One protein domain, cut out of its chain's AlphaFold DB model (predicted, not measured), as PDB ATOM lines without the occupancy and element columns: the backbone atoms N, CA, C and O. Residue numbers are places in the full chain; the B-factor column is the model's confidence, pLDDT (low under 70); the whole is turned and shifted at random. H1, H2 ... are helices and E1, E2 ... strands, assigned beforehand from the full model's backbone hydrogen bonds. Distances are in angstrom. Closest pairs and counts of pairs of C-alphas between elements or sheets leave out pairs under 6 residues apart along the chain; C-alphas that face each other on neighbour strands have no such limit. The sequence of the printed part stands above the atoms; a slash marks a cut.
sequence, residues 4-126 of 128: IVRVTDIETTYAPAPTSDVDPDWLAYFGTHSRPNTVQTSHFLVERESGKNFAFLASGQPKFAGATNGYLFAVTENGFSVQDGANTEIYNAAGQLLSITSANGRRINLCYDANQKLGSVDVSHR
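What this domain is: This is residues 4 to 126 of the 128 residues of an uncharacterized protein of Iodobacter sp. BJB302 (UniProt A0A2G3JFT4). A six-strand sheet, E4 to E9, folded back and forth as a twisted slab, meets a smaller three-strand sheet, E1 E2 E3, as a loose sandwich that is only partly face to face, with E8 and E9 reaching beyond the small sheet. From the small sheet E1 and E2 lead into a long thin arm, residues 12 to 37, with the one short helix H1 near its far end and residues 19 to 25 sticking out free. The printed part has 123 residues with one named helix and nine named strands, in the order E1 H1 E2 E3 E4 E5 E6 E7 E8 E9, and the class is mostly strand. Both sheets are antiparallel throughout, in the orders E4 E5 E6 E7 E8 E9 and E1 E2 E3. The whole is extended, with a radius of gyration of the C-alphas of 21.2 A and an elongated outline spanning 73 by 38 by 26 A.

Where its parts are: Start with the large sheet and find C-alpha 72 at (105.646, 87.305, 106.375), where E4, residues 72 to 76, begins. After it come E5, residues 79 to 83, E6, residues 87 to 92, and E7, residues 97 to 102. E8, residues 106 to 112, measures 20.4 A from first to last C-alpha, and E9, residues 118 to 125, measures 21.0 A and ends at C-alpha 125, (92.895, 71.213, 93.585). For the small sheet go back to C-alpha 4 at (107.378, 76.853, 113.971); from there E1, residues 4 to 11, runs 22.3 A. E2, residues 38 to 47, is the longest strand by residues and runs 25.6 A, and E3, residues 53 to 56, is short. Between E1 and E2 along the chain look for H1, residues 26 to 31, 8.8 A long.

How they stand to each other: The large sheet is a meander, each strand the antiparallel neighbour of the one before, with E4 and E9 as its edge strands. In the hairpin E4 and E5, look at N 74 and O 81, 2.9 A apart and within hydrogen-bond range. The same range holds for N 82 and O 89 between E5 and E6, 2.9 A, N 88 and O 101 between E6 and E7, 2.8 A, N 100 and O 108 between E7 and E8, 2.8 A, and N 109 and O 122 between E8 and E9, 2.8 A. The two sheets form a sandwich, two sheets face to face: the parts that face each other are 10.8 A centre to centre, and the strands of the one stand at 50 degrees to those of the other. The closest C-alphas of E3 and E4 are those of Phe 56 and Phe 73, 7.1 A apart; those of E1 and E6 are Ile 4 and Tyr 91, 7.5 A apart. E9 is apart from E1, E2 and E3. In the small sheet E2 is the inner strand: N 7 and O 43 lie 2.9 A apart between E1 and E2, and N 44 and O 56 lie 2.8 A apart in the hairpin E2 and E3, both within hydrogen-bond range. H1 is not on either sheet, and in it every O i to N i+4 pair is within hydrogen-bond range.

The domain as a whole: The two C-alphas farthest apart are those of Asp 23 and Arg 126, 73.4 A. The printed part has no cut. Two links are long: E1 to H1, with 14 residues, and E3 to E4, with 15 residues, where the chain changes from one sheet to the other. The mean pLDDT of the printed part is 81.5; you will find values under 70 at residues 10 to 38, 66 to 68 and 125 to 126.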
ATOM      1  N   ILE A   4     107.204  75.694 113.094       96.06
ATOM      2  CA  ILE A   4     107.378  76.853 113.971       96.06
ATOM      3  C   ILE A   4     107.868  76.370 115.330       96.06
ATOM      4  O   ILE A   4     107.292  75.456 115.913       96.06
ATOM      5  N   VAL A   5     108.920  76.993 115.852       95.06
ATOM      6  CA  VAL A   5     109.425  76.718 117.201       95.06
ATOM      7  C   VAL A   5     109.220  77.951 118.063       95.06
ATOM      8  O   VAL A   5     109.643  79.049 117.705       95.06
ATOM      9  N   ARG A   6     108.565  77.773 119.211       93.50
ATOM     10  CA  ARG A   6     108.411  78.820 120.222       93.50
ATOM     11  C   ARG A   6     109.651  78.850 121.108       93.50
ATOM     12  O   ARG A   6     109.991  77.835 121.709       93.50
ATOM     13  N   VAL A   7     110.286  80.012 121.214       90.12
ATOM     14  CA  VAL A   7     111.416  80.244 122.116       90.12
ATOM     15  C   VAL A   7     110.944  81.115 123.272       90.12
ATOM     16  O   VAL A   7     110.365  82.185 123.063       90.12
ATOM     17  N   THR A   8     111.162  80.643 124.495       87.19
ATOM     18  CA  THR A   8     110.726  81.307 125.725       87.19
ATOM     19  C   THR A   8     111.914  81.764 126.551       87.19
ATOM     20  O   THR A   8     112.864  80.999 126.700       87.19
ATOM     21  N   ASP A   9     111.808  82.950 127.138       76.56
ATOM     22  CA  ASP A   9     112.751  83.441 128.142       76.56
ATOM     23  C   ASP A   9     112.073  83.433 129.522       76.56
ATOM     24  O   ASP A   9     110.846  83.551 129.637       76.56
ATOM     25  N   ILE A  10     112.876  83.261 130.573       66.00
ATOM     26  CA  ILE A  10     112.434  83.383 131.965       66.00
ATOM     27  C   ILE A  10     112.858  84.769 132.438       66.00
ATOM     28  O   ILE A  10     114.049  85.030 132.595       66.00
ATOM     29  N   GLU A  11     111.894  85.656 132.667       58.19
ATOM     30  CA  GLU A  11     112.187  86.960 133.255       58.19
ATOM     31  C   GLU A  11     112.302  86.810 134.779       58.19
ATOM     32  O   GLU A  11     111.339  86.470 135.476       58.19
ATOM     33  N   THR A  12     113.506  87.027 135.306       55.53
ATOM     34  CA  THR A  12     113.754  87.129 136.746       55.53
ATOM     35  C   THR A  12     113.699  88.595 137.152       55.53
ATOM     36  O   THR A  12     114.638  89.348 136.897       55.53
ATOM     37  N   THR A  13     112.614  89.019 137.796       52.97
ATOM     38  CA  THR A  13     112.544  90.352 138.409       52.97
ATOM     39  C   THR A  13     113.261  90.338 139.754       52.97
ATOM     40  O   THR A  13     112.851  89.611 140.661       52.97
ATOM     41  N   TYR A  14     114.302  91.156 139.899       53.38
ATOM     42  CA  TYR A  14     114.905  91.441 141.200       53.38
ATOM     43  C   TYR A  14     114.033  92.478 141.915       53.38
ATOM     44  O   TYR A  14     113.781  93.551 141.362       53.38
ATOM     45  N   ALA A  15     113.527  92.166 143.111       55.28
ATOM     46  CA  ALA A  15     112.848  93.188 143.903       55.28
ATOM     47  C   ALA A  15     113.887  94.246 144.307       55.28
ATOM     48  O   ALA A  15     114.975  93.874 144.755       55.28
ATOM     49  N   PRO A  16     113.597  95.546 144.127       57.12
ATOM     50  CA  PRO A  16     114.510  96.589 144.537       57.12
ATOM     51  C   PRO A  16     114.636  96.584 146.047       57.12
ATOM     52  O   PRO A  16     113.900  95.914 146.780       57.12
ATOM     53  N   ALA A  17     115.570  97.400 146.495       56.34
ATOM     54  CA  ALA A  17     115.937  97.373 147.866       56.34
ATOM     55  C   ALA A  17     114.857  97.812 148.866       56.34
ATOM     56  O   ALA A  17     114.453  98.959 148.675       56.34
ATOM     57  N   PRO A  18     114.374  97.073 149.926       58.66
ATOM     58  CA  PRO A  18     113.774  97.806 151.027       58.66
ATOM     59  C   PRO A  18     114.797  98.831 151.488       58.66
ATOM     60  O   PRO A  18     115.943  98.524 151.802       58.66
ATOM     61  N   THR A  19     114.362 100.081 151.482       59.50
ATOM     62  CA  THR A  19     115.183 101.278 151.679       59.50
ATOM     63  C   THR A  19     115.791 101.382 153.081       59.50
ATOM     64  O   THR A  19     116.433 102.380 153.387       59.50
ATOM     65  N   SER A  20     115.574 100.378 153.936       60.81
ATOM     66  CA  SER A  20     115.958 100.353 155.346       60.81
ATOM     67  C   SER A  20     116.864  99.174 155.725       60.81
ATOM     68  O   SER A  20     117.149  99.026 156.910       60.81
ATOM     69  N   ASP A  21     117.305  98.353 154.771       53.66
ATOM     70  CA  ASP A  21     118.171  97.204 155.048       53.66
ATOM     71  C   ASP A  21     119.520  97.391 154.334       53.66
ATOM     72  O   ASP A  21     119.570  97.517 153.107       53.66
ATOM     73  N   VAL A  22     120.595  97.531 155.115       55.59
ATOM     74  CA  VAL A  22     121.969  97.806 154.644       55.59
ATOM     75  C   VAL A  22     122.841  96.549 154.786       55.59
ATOM     76  O   VAL A  22     124.059  96.608 154.600       55.59
ATOM     77  N   ASP A  23     122.238  95.401 155.098       56.00
ATOM     78  CA  ASP A  23     122.985  94.211 155.465       56.00
ATOM     79  C   ASP A  23     123.369  93.398 154.198       56.00
ATOM     80  O   ASP A  23     122.569  93.235 153.268       56.00
ATOM     81  N   PRO A  24     124.619  92.892 154.083       58.81
ATOM     82  CA  PRO A  24     125.106  92.209 152.873       58.81
ATOM     83  C   PRO A  24     124.430  90.861 152.570       58.81
ATOM     84  O   PRO A  24     124.667  90.268 151.514       58.81
ATOM     85  N   ASP A  25     123.643  90.334 153.505       61.50
ATOM     86  CA  ASP A  25     122.967  89.039 153.420       61.50
ATOM     87  C   ASP A  25     121.685  89.079 152.582       61.50
ATOM     88  O   ASP A  25     121.164  88.037 152.174       61.50
ATOM     89  N   TRP A  26     121.236  90.270 152.203       58.19
ATOM     90  CA  TRP A  26     120.187  90.455 151.223       58.19
ATOM     91  C   TRP A  26     120.400  89.633 149.938       58.19
ATOM     92  O   TRP A  26     119.490  88.952 149.446       58.19
ATOM     93  N   LEU A  27     121.626  89.621 149.417       54.62
ATOM     94  CA  LEU A  27     121.953  88.854 148.218       54.62
ATOM     95  C   LEU A  27     121.742  87.336 148.435       54.62
ATOM     96  O   LEU A  27     121.358  86.624 147.505       54.62
ATOM     97  N   ALA A  28     121.922  86.841 149.667       56.56
ATOM     98  CA  ALA A  28     121.732  85.437 150.042       56.56
ATOM     99  C   ALA A  28     120.247  85.047 150.194       56.56
ATOM    100  O   ALA A  28     119.870  83.915 149.871       56.56
ATOM    101  N   TYR A  29     119.381  85.981 150.600       53.84
ATOM    102  CA  TYR A  29     117.932  85.755 150.653       53.84
ATOM    103  C   TYR A  29     117.306  85.649 149.248       53.84
ATOM    104  O   TYR A  29     116.450  84.796 149.015       53.84
ATOM    105  N   PHE A  30     117.763  86.437 148.264       51.03
ATOM    106  CA  PHE A  30     117.212  86.404 146.895       51.03
ATOM    107  C   PHE A  30     117.799  85.311 145.998       51.03
ATOM    108  O   PHE A  30     117.084  84.786 145.137       51.03
ATOM    109  N   GLY A  31     119.055  84.905 146.221       51.94
ATOM    110  CA  GLY A  31     119.656  83.769 145.511       51.94
ATOM    111  C   GLY A  31     118.870  82.461 145.690       51.94
ATOM    112  O   GLY A  31     118.896  81.602 144.812       51.94
ATOM    113  N   THR A  32     118.103  82.338 146.780       49.97
ATOM    114  CA  THR A  32     117.212  81.198 147.062       49.97
ATOM    115  C   THR A  32     115.738  81.444 146.696       49.97
ATOM    116  O   THR A  32     114.976  80.484 146.595       49.97
ATOM    117  N   HIS A  33     115.330  82.695 146.430       47.91
ATOM    118  CA  HIS A  33     113.940  83.106 146.153       47.91
ATOM    119  C   HIS A  33     113.730  83.723 144.763       47.91
ATOM    120  O   HIS A  33     112.734  84.417 144.540       47.91
ATOM    121  N   SER A  34     114.633  83.469 143.813       48.31
ATOM    122  CA  SER A  34     114.430  83.809 142.402       48.31
ATOM    123  C   SER A  34     113.203  83.059 141.876       48.31
ATOM    124  O   SER A  34     113.291  81.934 141.391       48.31
ATOM    125  N   ARG A  35     112.021  83.659 142.034       54.09
ATOM    126  CA  ARG A  35     110.769  83.130 141.506       54.09
ATOM    127  C   ARG A  35     110.794  83.368 139.997       54.09
ATOM    128  O   ARG A  35     110.866  84.533 139.604       54.09
ATOM    129  N   PRO A  36     110.742  82.329 139.144       53.97
ATOM    130  CA  PRO A  36     110.490  82.545 137.727       53.97
ATOM    131  C   PRO A  36     109.113  83.203 137.622       53.97
ATOM    132  O   PRO A  36     108.098  82.566 137.895       53.97
ATOM    133  N   ASN A  37     109.079  84.507 137.345       61.00
ATOM    134  CA  ASN A  37     107.868  85.296 137.555       61.00
ATOM    135  C   ASN A  37     106.891  85.115 136.385       61.00
ATOM    136  O   ASN A  37     105.682  85.073 136.586       61.00
ATOM    137  N   THR A  38     107.380  84.917 135.155       63.03
ATOM    138  CA  THR A  38     106.555  84.504 134.007       63.03
ATOM    139  C   THR A  38     107.433  83.903 132.905       63.03
ATOM    140  O   THR A  38     108.470  84.465 132.560       63.03
ATOM    141  N   VAL A  39     107.014  82.775 132.319       72.50
ATOM    142  CA  VAL A  39     107.597  82.266 131.065       72.50
ATOM    143  C   VAL A  39     106.958  83.043 129.917       72.50
ATOM    144  O   VAL A  39     105.789  82.820 129.593       72.50
ATOM    145  N   GLN A  40     107.699  83.969 129.313       80.06
ATOM    146  CA  GLN A  40     107.204  84.752 128.180       80.06
ATOM    147  C   GLN A  40     107.772  84.234 126.860       80.06
ATOM    148  O   GLN A  40     108.868  83.676 126.797       80.06
ATOM    149  N   THR A  41     107.017  84.412 125.773       83.88
ATOM    150  CA  THR A  41     107.548  84.151 124.433       83.88
ATOM    151  C   THR A  41     108.555  85.233 124.078       83.88
ATOM    152  O   THR A  41     108.174  86.375 123.849       83.88
ATOM    153  N   SER A  42     109.819  84.846 123.960       87.94
ATOM    154  CA  SER A  42     110.883  85.708 123.452       87.94
ATOM    155  C   SER A  42     110.694  85.968 121.958       87.94
ATOM    156  O   SER A  42     110.651  87.106 121.495       87.94
ATOM    157  N   HIS A  43     110.577  84.887 121.184       91.88
ATOM    158  CA  HIS A  43     110.423  84.921 119.733       91.88
ATOM    159  C   HIS A  43     109.980  83.553 119.196       91.88
ATOM    160  O   HIS A  43     109.989  82.544 119.903       91.88
ATOM    161  N   PHE A  44     109.613  83.519 117.922       94.81
ATOM    162  CA  PHE A  44     109.337  82.315 117.154       94.81
ATOM    163  C   PHE A  44     110.417  82.107 116.096       94.81
ATOM    164  O   PHE A  44     110.904  83.068 115.501       94.81
ATOM    165  N   LEU A  45     110.772  80.850 115.837       94.56
ATOM    166  CA  LEU A  45     111.637  80.453 114.732       94.56
ATOM    167  C   LEU A  45     110.801  79.750 113.666       94.56
ATOM    168  O   LEU A  45     110.210  78.703 113.925       94.56
ATOM    169  N   VAL A  46     110.780  80.309 112.460       94.38
ATOM    170  CA  VAL A  46     110.249  79.642 111.270       94.38
ATOM    171  C   VAL A  46     111.372  78.798 110.680       94.38
ATOM    172  O   VAL A  46     112.277  79.331 110.037       94.38
ATOM    173  N   GLU A  47     111.333  77.487 110.898       94.12
ATOM    174  CA  GLU A  47     112.294  76.546 110.326       94.12
ATOM    175  C   GLU A  47     111.830  76.077 108.946       94.12
ATOM    176  O   GLU A  47     110.662  75.735 108.733       94.12
ATOM    177  N   ARG A  48     112.755  76.058 107.983       90.56
ATOM    178  CA  ARG A  48     112.483  75.658 106.599       90.56
ATOM    179  C   ARG A  48     113.074  74.287 106.284       90.56
ATOM    180  O   ARG A  48     113.898  73.723 107.003       90.56
ATOM    181  N   GLU A  49     112.652  73.730 105.154       86.94
ATOM    182  CA  GLU A  49     113.168  72.453 104.648       86.94
ATOM    183  C   GLU A  49     114.683  72.485 104.408       86.94
ATOM    184  O   GLU A  49     115.368  71.528 104.749       86.94
ATOM    185  N   SER A  50     115.205  73.625 103.953       85.38
ATOM    186  CA  SER A  50     116.632  73.861 103.707       85.38
ATOM    187  C   SER A  50     117.500  73.961 104.968       85.38
ATOM    188  O   SER A  50     118.695  74.217 104.856       85.38
ATOM    189  N   GLY A  51     116.919  73.842 106.166       85.00
ATOM    190  CA  GLY A  51     117.618  74.055 107.437       85.00
ATOM    191  C   GLY A  51     117.799  75.528 107.817       85.00
ATOM    192  O   GLY A  51     118.206  75.819 108.937       85.00
ATOM    193  N   LYS A  52     117.451  76.472 106.931       87.00
ATOM    194  CA  LYS A  52     117.391  77.898 107.278       87.00
ATOM    195  C   LYS A  52     116.281  78.156 108.294       87.00
ATOM    196  O   LYS A  52     115.207  77.555 108.211       87.00
ATOM    197  N   ASN A  53     116.523  79.102 109.192       90.44
ATOM    198  CA  ASN A  53     115.545  79.585 110.151       90.44
ATOM    199  C   ASN A  53     115.463  81.114 110.137       90.44
ATOM    200  O   ASN A  53     116.422  81.812 109.812       90.44
ATOM    201  N   PHE A  54     114.278  81.627 110.456       91.25
ATOM    202  CA  PHE A  54     114.008  83.058 110.542       91.25
ATOM    203  C   PHE A  54     113.321  83.354 111.866       91.25
ATOM    204  O   PHE A  54     112.351  82.687 112.222       91.25
ATOM    205  N   ALA A  55     113.839  84.339 112.595       92.69
ATOM    206  CA  ALA A  55     113.313  84.721 113.895       92.69
ATOM    207  C   ALA A  55     112.297  85.860 113.765       92.69
ATOM    208  O   ALA A  55     112.591  86.888 113.151       92.69
ATOM    209  N   PHE A  56     111.144  85.697 114.406       92.44
ATOM    210  CA  PHE A  56     110.077  86.692 114.479       92.44
ATOM    211  C   PHE A  56     109.692  86.952 115.931       92.44
ATOM    212  O   PHE A  56     109.626  86.033 116.743       92.44
ATOM    213  N   LEU A  57     109.439  88.209 116.270       91.19
ATOM    214  CA  LEU A  57     108.897  88.606 117.561       91.19
ATOM    215  C   LEU A  57     107.483  88.039 117.742       91.19
ATOM    216  O   LEU A  57     106.806  87.686 116.775       91.19
ATOM    217  N   ALA A  58     107.002  88.014 118.985       88.69
ATOM    218  CA  ALA A  58     105.632  87.592 119.280       88.69
ATOM    219  C   ALA A  58     104.561  88.450 118.571       88.69
ATOM    220  O   ALA A  58     103.450  87.984 118.348       88.69
ATOM    221  N   SER A  59     104.913  89.674 118.161       87.31
ATOM    222  CA  SER A  59     104.073  90.576 117.365       87.31
ATOM    223  C   SER A  59     103.978  90.215 115.875       87.31
ATOM    224  O   SER A  59     103.261  90.884 115.137       87.31
ATOM    225  N   GLY A  60     104.724  89.210 115.403       88.50
ATOM    226  CA  GLY A  60     104.793  88.841 113.986       88.50
ATOM    227  C   GLY A  60     105.915  89.533 113.201       88.50
ATOM    228  O   GLY A  60     106.258  89.106 112.103       88.50
ATOM    229  N   GLN A  61     106.532  90.576 113.761       89.56
ATOM    230  CA  GLN A  61     107.601  91.320 113.090       89.56
ATOM    231  C   GLN A  61     108.922  90.537 113.075       89.56
ATOM    232  O   GLN A  61     109.211  89.824 114.038       89.56
ATOM    233  N   PRO A  62     109.769  90.674 112.039       90.38
ATOM    234  CA  PRO A  62     111.104  90.085 112.047       90.38
ATOM    235  C   PRO A  62     111.901  90.550 113.271       90.38
ATOM    236  O   PRO A  62     111.965  91.743 113.562       90.38
ATOM    237  N   LYS A  63     112.557  89.622 113.975       89.62
ATOM    238  CA  LYS A  63     113.426  89.958 115.118       89.62
ATOM    239  C   LYS A  63     114.634  90.796 114.686       89.62
ATOM    240  O   LYS A  63     115.149  91.592 115.463       89.62
ATOM    241  N   PHE A  64     115.062  90.630 113.437       84.56
ATOM    242  CA  PHE A  64     116.155  91.377 112.830       84.56
ATOM    243  C   PHE A  64     115.620  92.159 111.627       84.56
ATOM    244  O   PHE A  64     115.445  91.593 110.551       84.56
ATOM    245  N   ALA A  65     115.369  93.458 111.809       70.56
ATOM    246  CA  ALA A  65     114.758  94.330 110.797       70.56
ATOM    247  C   ALA A  65     115.578  94.472 109.495       70.56
ATOM    248  O   ALA A  65     115.033  94.860 108.469       70.56
ATOM    249  N   GLY A  66     116.876  94.138 109.521       67.06
ATOM    250  CA  GLY A  66     117.753  94.121 108.342       67.06
ATOM    251  C   GLY A  66     117.884  92.757 107.654       67.06
ATOM    252  O   GLY A  66     118.615  92.642 106.672       67.06
ATOM    253  N   ALA A  67     117.227  91.708 108.157       67.25
ATOM    254  CA  ALA A  67     117.268  90.403 107.511       67.25
ATOM    255  C   ALA A  67     116.445  90.448 106.218       67.25
ATOM    256  O   ALA A  67     115.239  90.676 106.250       67.25
ATOM    257  N   THR A  68     117.079  90.186 105.074       67.44
ATOM    258  CA  THR A  68     116.369  89.967 103.809       67.44
ATOM    259  C   THR A  68     115.648  88.621 103.899       67.44
ATOM    260  O   THR A  68     116.192  87.573 103.549       67.44
ATOM    261  N   ASN A  69     114.432  88.619 104.442       75.50
ATOM    262  CA  ASN A  69     113.568  87.450 104.474       75.50
ATOM    263  C   ASN A  69     112.266  87.763 103.725       75.50
ATOM    264  O   ASN A  69     111.531  88.679 104.055       75.50
ATOM    265  N   GLY A  70     111.976  86.998 102.671       82.88
ATOM    266  CA  GLY A  70     110.727  87.135 101.909       82.88
ATOM    267  C   GLY A  70     109.512  86.545 102.629       82.88
ATOM    268  O   GLY A  70     108.528  86.220 101.980       82.88
ATOM    269  N   TYR A  71     109.618  86.328 103.943       89.38
ATOM    270  CA  TYR A  71     108.633  85.613 104.738       89.38
ATOM    271  C   TYR A  71     107.869  86.589 105.625       89.38
ATOM    272  O   TYR A  71     108.457  87.237 106.489       89.38
ATOM    273  N   LEU A  72     106.555  86.641 105.451       91.75
ATOM    274  CA  LEU A  72     105.646  87.305 106.375       91.75
ATOM    275  C   LEU A  72     105.155  86.274 107.384       91.75
ATOM    276  O   LEU A  72     104.677  85.212 106.988       91.75
ATOM    277  N   PHE A  73     105.271  86.579 108.672       94.56
ATOM    278  CA  PHE A  73     104.823  85.711 109.756       94.56
ATOM    279  C   PHE A  73     103.715  86.398 110.547       94.56
ATOM    280  O   PHE A  73     103.804  87.581 110.871       94.56
ATOM    281  N   ALA A  74     102.677  85.641 110.879       95.56
ATOM    282  CA  ALA A  74     101.593  86.104 111.726       95.56
ATOM    283  C   ALA A  74     101.248  85.046 112.773       95.56
ATOM    284  O   ALA A  74     101.114  83.860 112.463       95.56
ATOM    285  N   VAL A  75     101.057  85.501 114.008       94.19
ATOM    286  CA  VAL A  75     100.422  84.712 115.064       94.19
ATOM    287  C   VAL A  75      98.912  84.871 114.905       94.19
ATOM    288  O   VAL A  75      98.415  85.989 114.788       94.19
ATOM    289  N   THR A  76      98.188  83.759 114.857       92.69
ATOM    290  CA  THR A  76      96.724  83.734 114.770       92.69
ATOM    291  C   THR A  76      96.146  83.150 116.055       92.69
ATOM    292  O   THR A  76      96.877  82.622 116.889       92.69
ATOM    293  N   GLU A  77      94.827  83.219 116.219       90.31
ATOM    294  CA  GLU A  77      94.147  82.666 117.396       90.31
ATOM    295  C   GLU A  77      94.439  81.168 117.607       90.31
ATOM    296  O   GLU A  77      94.643  80.725 118.732       90.31
ATOM    297  N   ASN A  78      94.534  80.398 116.516       90.44
ATOM    298  CA  ASN A  78      94.650  78.935 116.555       90.44
ATOM    299  C   ASN A  78      96.028  78.403 116.115       90.44
ATOM    300  O   ASN A  78      96.202  77.194 115.924       90.44
ATOM    301  N   GLY A  79      97.016  79.283 115.940       95.31
ATOM    302  CA  GLY A  79      98.361  78.894 115.533       95.31
ATOM    303  C   GLY A  79      99.095  79.998 114.792       95.31
ATOM    304  O   GLY A  79      99.250  81.107 115.303       95.31
ATOM    305  N   PHE A  80      99.598  79.684 113.598       97.31
ATOM    306  CA  PHE A  80     100.489  80.584 112.869       97.31
ATOM    307  C   PHE A  80     100.234  80.562 111.366       97.31
ATOM    308  O   PHE A  80      99.765  79.567 110.811       97.31
ATOM    309  N   SER A  81     100.593  81.657 110.705       96.69
ATOM    310  CA  SER A  81     100.599  81.779 109.251       96.69
ATOM    311  C   SER A  81     101.959  82.271 108.772       96.69
ATOM    312  O   SER A  81     102.548  83.167 109.380       96.69
ATOM    313  N   VAL A  82     102.459  81.674 107.693       95.69
ATOM    314  CA  VAL A  82     103.677  82.102 106.998       95.69
ATOM    315  C   VAL A  82     103.350  82.301 105.523       95.69
ATOM    316  O   VAL A  82     102.774  81.414 104.901       95.69
ATOM    317  N   GLN A  83     103.739  83.435 104.948       94.00
ATOM    318  CA  GLN A  83     103.634  83.685 103.509       94.00
ATOM    319  C   GLN A  83     105.009  83.967 102.921       94.00
ATOM    320  O   GLN A  83     105.748  84.763 103.487       94.00
ATOM    321  N   ASP A  84     105.339  83.345 101.789       89.31
ATOM    322  CA  ASP A  84     106.621  83.527 101.083       89.31
ATOM    323  C   ASP A  84     106.480  84.269  99.739       89.31
ATOM    324  O   ASP A  84     107.356  84.207  98.875       89.31
ATOM    325  N   GLY A  85     105.344  84.946  99.548       86.62
ATOM    326  CA  GLY A  85     104.967  85.639  98.314       86.62
ATOM    327  C   GLY A  85     104.339  84.736  97.247       86.62
ATOM    328  O   GLY A  85     103.584  85.231  96.416       86.62
ATOM    329  N   ALA A  86     104.586  83.422  97.285       89.94
ATOM    330  CA  ALA A  86     104.006  82.454  96.348       89.94
ATOM    331  C   ALA A  86     103.065  81.450  97.028       89.94
ATOM    332  O   ALA A  86     102.162  80.911  96.389       89.94
ATOM    333  N   ASN A  87     103.274  81.186  98.312       93.06
ATOM    334  CA  ASN A  87     102.516  80.231  99.096       93.06
ATOM    335  C   ASN A  87     102.086  80.851 100.423       93.06
ATOM    336  O   ASN A  87     102.820  81.628 101.036       93.06
ATOM    337  N   THR A  88     100.920  80.417 100.886       95.56
ATOM    338  CA  THR A  88     100.428  80.644 102.243       95.56
ATOM    339  C   THR A  88     100.444  79.325 102.993       95.56
ATOM    340  O   THR A  88      99.833  78.344 102.569       95.56
ATOM    341  N   GLU A  89     101.123  79.305 104.127       96.00
ATOM    342  CA  GLU A  89     101.269  78.146 104.992       96.00
ATOM    343  C   GLU A  89     100.559  78.399 106.319       96.00
ATOM    344  O   GLU A  89     100.726  79.457 106.922       96.00
ATOM    345  N   ILE A  90      99.793  77.418 106.793       97.31
ATOM    346  CA  ILE A  90      99.076  77.478 108.070       97.31
ATOM    347  C   ILE A  90      99.626  76.407 108.997       97.31
ATOM    348  O   ILE A  90      99.781  75.258 108.585       97.31
ATOM    349  N   TYR A  91      99.876  76.774 110.249       97.12
ATOM    350  CA  TYR A  91     100.420  75.908 111.288       97.12
ATOM    351  C   TYR A  91      99.492  75.877 112.504       97.12
ATOM    352  O   TYR A  91      98.843  76.876 112.812       97.12
ATOM    353  N   ASN A  92      99.456  74.748 113.214       95.94
ATOM    354  CA  ASN A  92      98.762  74.640 114.499       95.94
ATOM    355  C   ASN A  92      99.543  75.353 115.623       95.94
ATOM    356  O   ASN A  92     100.699  75.742 115.447       95.94
ATOM    357  N   ALA A  93      98.938  75.482 116.805       94.12
ATOM    358  CA  ALA A  93      99.574  76.090 117.980       94.12
ATOM    359  C   ALA A  93     100.841  75.355 118.473       94.12
ATOM    360  O   ALA A  93     101.685  75.964 119.129       94.12
ATOM    361  N   ALA A  94     101.008  74.073 118.129       93.75
ATOM    362  CA  ALA A  94     102.232  73.306 118.388       93.75
ATOM    363  C   ALA A  94     103.338  73.560 117.341       93.75
ATOM    364  O   ALA A  94     104.429  73.001 117.443       93.75
ATOM    365  N   GLY A  95     103.070  74.392 116.329       95.44
ATOM    366  CA  GLY A  95     104.016  74.756 115.281       95.44
ATOM    367  C   GLY A  95     104.154  73.730 114.157       95.44
ATOM    368  O   GLY A  95     105.121  73.774 113.396       95.44
ATOM    369  N   GLN A  96     103.198  72.815 114.020       95.69
ATOM    370  CA  GLN A  96     103.168  71.812 112.959       95.69
ATOM    371  C   GLN A  96     102.368  72.322 111.761       95.69
ATOM    372  O   GLN A  96     101.329  72.959 111.928       95.69
ATOM    373  N   LEU A  97     102.855  72.049 110.552       96.19
ATOM    374  CA  LEU A  97     102.260  72.535 109.310       96.19
ATOM    375  C   LEU A  97     100.936  71.820 109.027       96.19
ATOM    376  O   LEU A  97     100.949  70.626 108.777       96.19
ATOM    377  N   LEU A  98      99.823  72.546 108.994       95.69
ATOM    378  CA  LEU A  98      98.494  72.020 108.667       95.69
ATOM    379  C   LEU A  98      98.155  72.130 107.183       95.69
ATOM    380  O   LEU A  98      97.472  71.265 106.645       95.69
ATOM    381  N   SER A  99      98.575  73.204 106.509       95.75
ATOM    382  CA  SER A  99      98.327  73.324 105.070       95.75
ATOM    383  C   SER A  99      99.289  74.258 104.356       95.75
ATOM    384  O   SER A  99      99.789  75.209 104.951       95.75
ATOM    385  N   ILE A 100      99.493  73.999 103.067       95.44
ATOM    386  CA  ILE A 100     100.151  74.890 102.111       95.44
ATOM    387  C   ILE A 100      99.142  75.192 101.008       95.44
ATOM    388  O   ILE A 100      98.603  74.271 100.402       95.44
ATOM    389  N   THR A 101      98.907  76.467 100.727       96.00
ATOM    390  CA  THR A 101      98.128  76.925  99.575       96.00
ATOM    391  C   THR A 101      99.051  77.691  98.644       96.00
ATOM    392  O   THR A 101      99.592  78.723  99.030       96.00
ATOM    393  N   SER A 102      99.242  77.187  97.431       93.19
ATOM    394  CA  SER A 102     100.026  77.859  96.396       93.19
ATOM    395  C   SER A 102      99.205  78.932  95.683       93.19
ATOM    396  O   SER A 102      97.980  78.848  95.615       93.19
ATOM    397  N   ALA A 103      99.879  79.914  95.084       88.75
ATOM    398  CA  ALA A 103      99.253  81.015  94.347       88.75
ATOM    399  C   ALA A 103      98.330  80.557  93.201       88.75
ATOM    400  O   ALA A 103      97.390  81.258  92.841       88.75
ATOM    401  N   ASN A 104      98.559  79.363  92.648       88.06
ATOM    402  CA  ASN A 104      97.700  78.749  91.631       88.06
ATOM    403  C   ASN A 104      96.444  78.056  92.205       88.06
ATOM    404  O   ASN A 104      95.729  77.381  91.467       88.06
ATOM    405  N   GLY A 105      96.185  78.174  93.510       86.69
ATOM    406  CA  GLY A 105      95.029  77.581  94.183       86.69
ATOM    407  C   GLY A 105      95.172  76.096  94.524       86.69
ATOM    408  O   GLY A 105      94.236  75.510  95.071       86.69
ATOM    409  N   ARG A 106      96.323  75.471  94.239       92.50
ATOM    410  CA  ARG A 106      96.625  74.123  94.732       92.50
ATOM    411  C   ARG A 106      96.790  74.162  96.247       92.50
ATOM    412  O   ARG A 106      97.521  75.005  96.768       92.50
ATOM    413  N   ARG A 107      96.170  73.210  96.941       94.88
ATOM    414  CA  ARG A 107      96.249  73.086  98.393       94.88
ATOM    415  C   ARG A 107      96.745  71.706  98.803       94.88
ATOM    416  O   ARG A 107      96.337  70.688  98.254       94.88
ATOM    417  N   ILE A 108      97.648  71.684  99.770       93.81
ATOM    418  CA  ILE A 108      98.134  70.478 100.435       93.81
ATOM    419  C   ILE A 108      97.732  70.606 101.897       93.81
ATOM    420  O   ILE A 108      98.049  71.620 102.514       93.81
ATOM    421  N   ASN A 109      97.055  69.607 102.446       94.50
ATOM    422  CA  ASN A 109      96.654  69.548 103.845       94.50
ATOM    423  C   ASN A 109      97.381  68.396 104.540       94.50
ATOM    424  O   ASN A 109      97.590  67.337 103.952       94.50
ATOM    425  N   LEU A 110      97.766  68.609 105.790       94.38
ATOM    426  CA  LEU A 110      98.436  67.633 106.632       94.38
ATOM    427  C   LEU A 110      97.627  67.470 107.915       94.38
ATOM    428  O   LEU A 110      97.269  68.456 108.563       94.38
ATOM    429  N   CYS A 111      97.373  66.223 108.293       93.06
ATOM    430  CA  CYS A 111      96.659  65.887 109.517       93.06
ATOM    431  C   CYS A 111      97.578  65.116 110.459       93.06
ATOM    432  O   CYS A 111      98.298  64.204 110.043       93.06
ATOM    433  N   TYR A 112      97.520  65.465 111.740       93.06
ATOM    434  CA  TYR A 112      98.304  64.830 112.792       93.06
ATOM    435  C   TYR A 112      97.393  64.032 113.717       93.06
ATOM    436  O   TYR A 112      96.250  64.421 113.962       93.06
ATOM    437  N   ASP A 113      97.902  62.911 114.217       92.00
ATOM    438  CA  ASP A 113      97.226  62.126 115.243       92.00
ATOM    439  C   ASP A 113      97.352  62.780 116.634       92.00
ATOM    440  O   ASP A 113      98.036  63.790 116.828       92.00
ATOM    441  N   ALA A 114      96.707  62.179 117.639       90.81
ATOM    442  CA  ALA A 114      96.776  62.650 119.024       90.81
ATOM    443  C   ALA A 114      98.199  62.600 119.624       90.81
ATOM    444  O   ALA A 114      98.481  63.301 120.593       90.81
ATOM    445  N   ASN A 115      99.103  61.811 119.036       92.38
ATOM    446  CA  ASN A 115     100.507  61.711 119.431       92.38
ATOM    447  C   ASN A 115     101.404  62.694 118.662       92.38
ATOM    448  O   ASN A 115     102.629  62.559 118.699       92.38
ATOM    449  N   GLN A 116     100.814  63.664 117.953       90.00
ATOM    450  CA  GLN A 116     101.508  64.664 117.142       90.00
ATOM    451  C   GLN A 116     102.329  64.079 115.984       90.00
ATOM    452  O   GLN A 116     103.231  64.740 115.459       90.00
ATOM    453  N   LYS A 117     102.018  62.859 115.544       90.44
ATOM    454  CA  LYS A 117     102.645  62.237 114.376       90.44
ATOM    455  C   LYS A 117     101.812  62.515 113.137       90.44
ATOM    456  O   LYS A 117     100.590  62.595 113.202       90.44
ATOM    457  N   LEU A 118     102.483  62.685 111.998       90.81
ATOM    458  CA  LEU A 118     101.802  62.893 110.725       90.81
ATOM    459  C   LEU A 118     101.012  61.628 110.371       90.81
ATOM    460  O   LEU A 118     101.605  60.570 110.173       90.81
ATOM    461  N   GLY A 119      99.687  61.751 110.320       87.69
ATOM    462  CA  GLY A 119      98.775  60.648 110.036       87.69
ATOM    463  C   GLY A 119      98.370  60.581 108.567       87.69
ATOM    464  O   GLY A 119      98.298  59.494 108.000       87.69
ATOM    465  N   SER A 120      98.129  61.729 107.927       87.88
ATOM    466  CA  SER A 120      97.759  61.774 106.509       87.88
ATOM    467  C   SER A 120      98.173  63.072 105.822       87.88
ATOM    468  O   SER A 120      98.363  64.113 106.458       87.88
ATOM    469  N   VAL A 121      98.312  62.988 104.497       91.56
ATOM    470  CA  VAL A 121      98.520  64.127 103.600       91.56
ATOM    471  C   VAL A 121      97.461  64.057 102.509       91.56
ATOM    472  O   VAL A 121      97.363  63.053 101.808       91.56
ATOM    473  N   ASP A 122      96.686  65.124 102.375       91.31
ATOM    474  CA  ASP A 122      95.671  65.288 101.339       91.31
ATOM    475  C   ASP A 122      96.100  66.387 100.361       91.31
ATOM    476  O   ASP A 122      96.628  67.427 100.763       91.31
ATOM    477  N   VAL A 123      95.883  66.161  99.067       87.00
ATOM    478  CA  VAL A 123      96.159  67.155  98.029       87.00
ATOM    479  C   VAL A 123      94.860  67.468  97.314       87.00
ATOM    480  O   VAL A 123      94.312  66.630  96.604       87.00
ATOM    481  N   SER A 124      94.405  68.708  97.454       83.81
ATOM    482  CA  SER A 124      93.205  69.214  96.801       83.81
ATOM    483  C   SER A 124      93.567  70.266  95.754       83.81
ATOM    484  O   SER A 124      94.396  71.156  95.959       83.81
ATOM    485  N   HIS A 125      92.921  70.165  94.598       68.81
ATOM    486  CA  HIS A 125      92.895  71.213  93.585       68.81
ATOM    487  C   HIS A 125      91.493  71.814  93.584       68.81
ATOM    488  O   HIS A 125      90.512  71.073  93.622       68.81
ATOM    489  N   ARG A 126      91.376  73.144  93.511       53.00
ATOM    490  CA  ARG A 126      90.099  73.759  93.137       53.00
ATOM    491  C   ARG A 126      89.790  73.282  91.712       53.00
ATOM    492  O   ARG A 126      90.502  73.669  90.786       53.00
TER     493      ARG A 126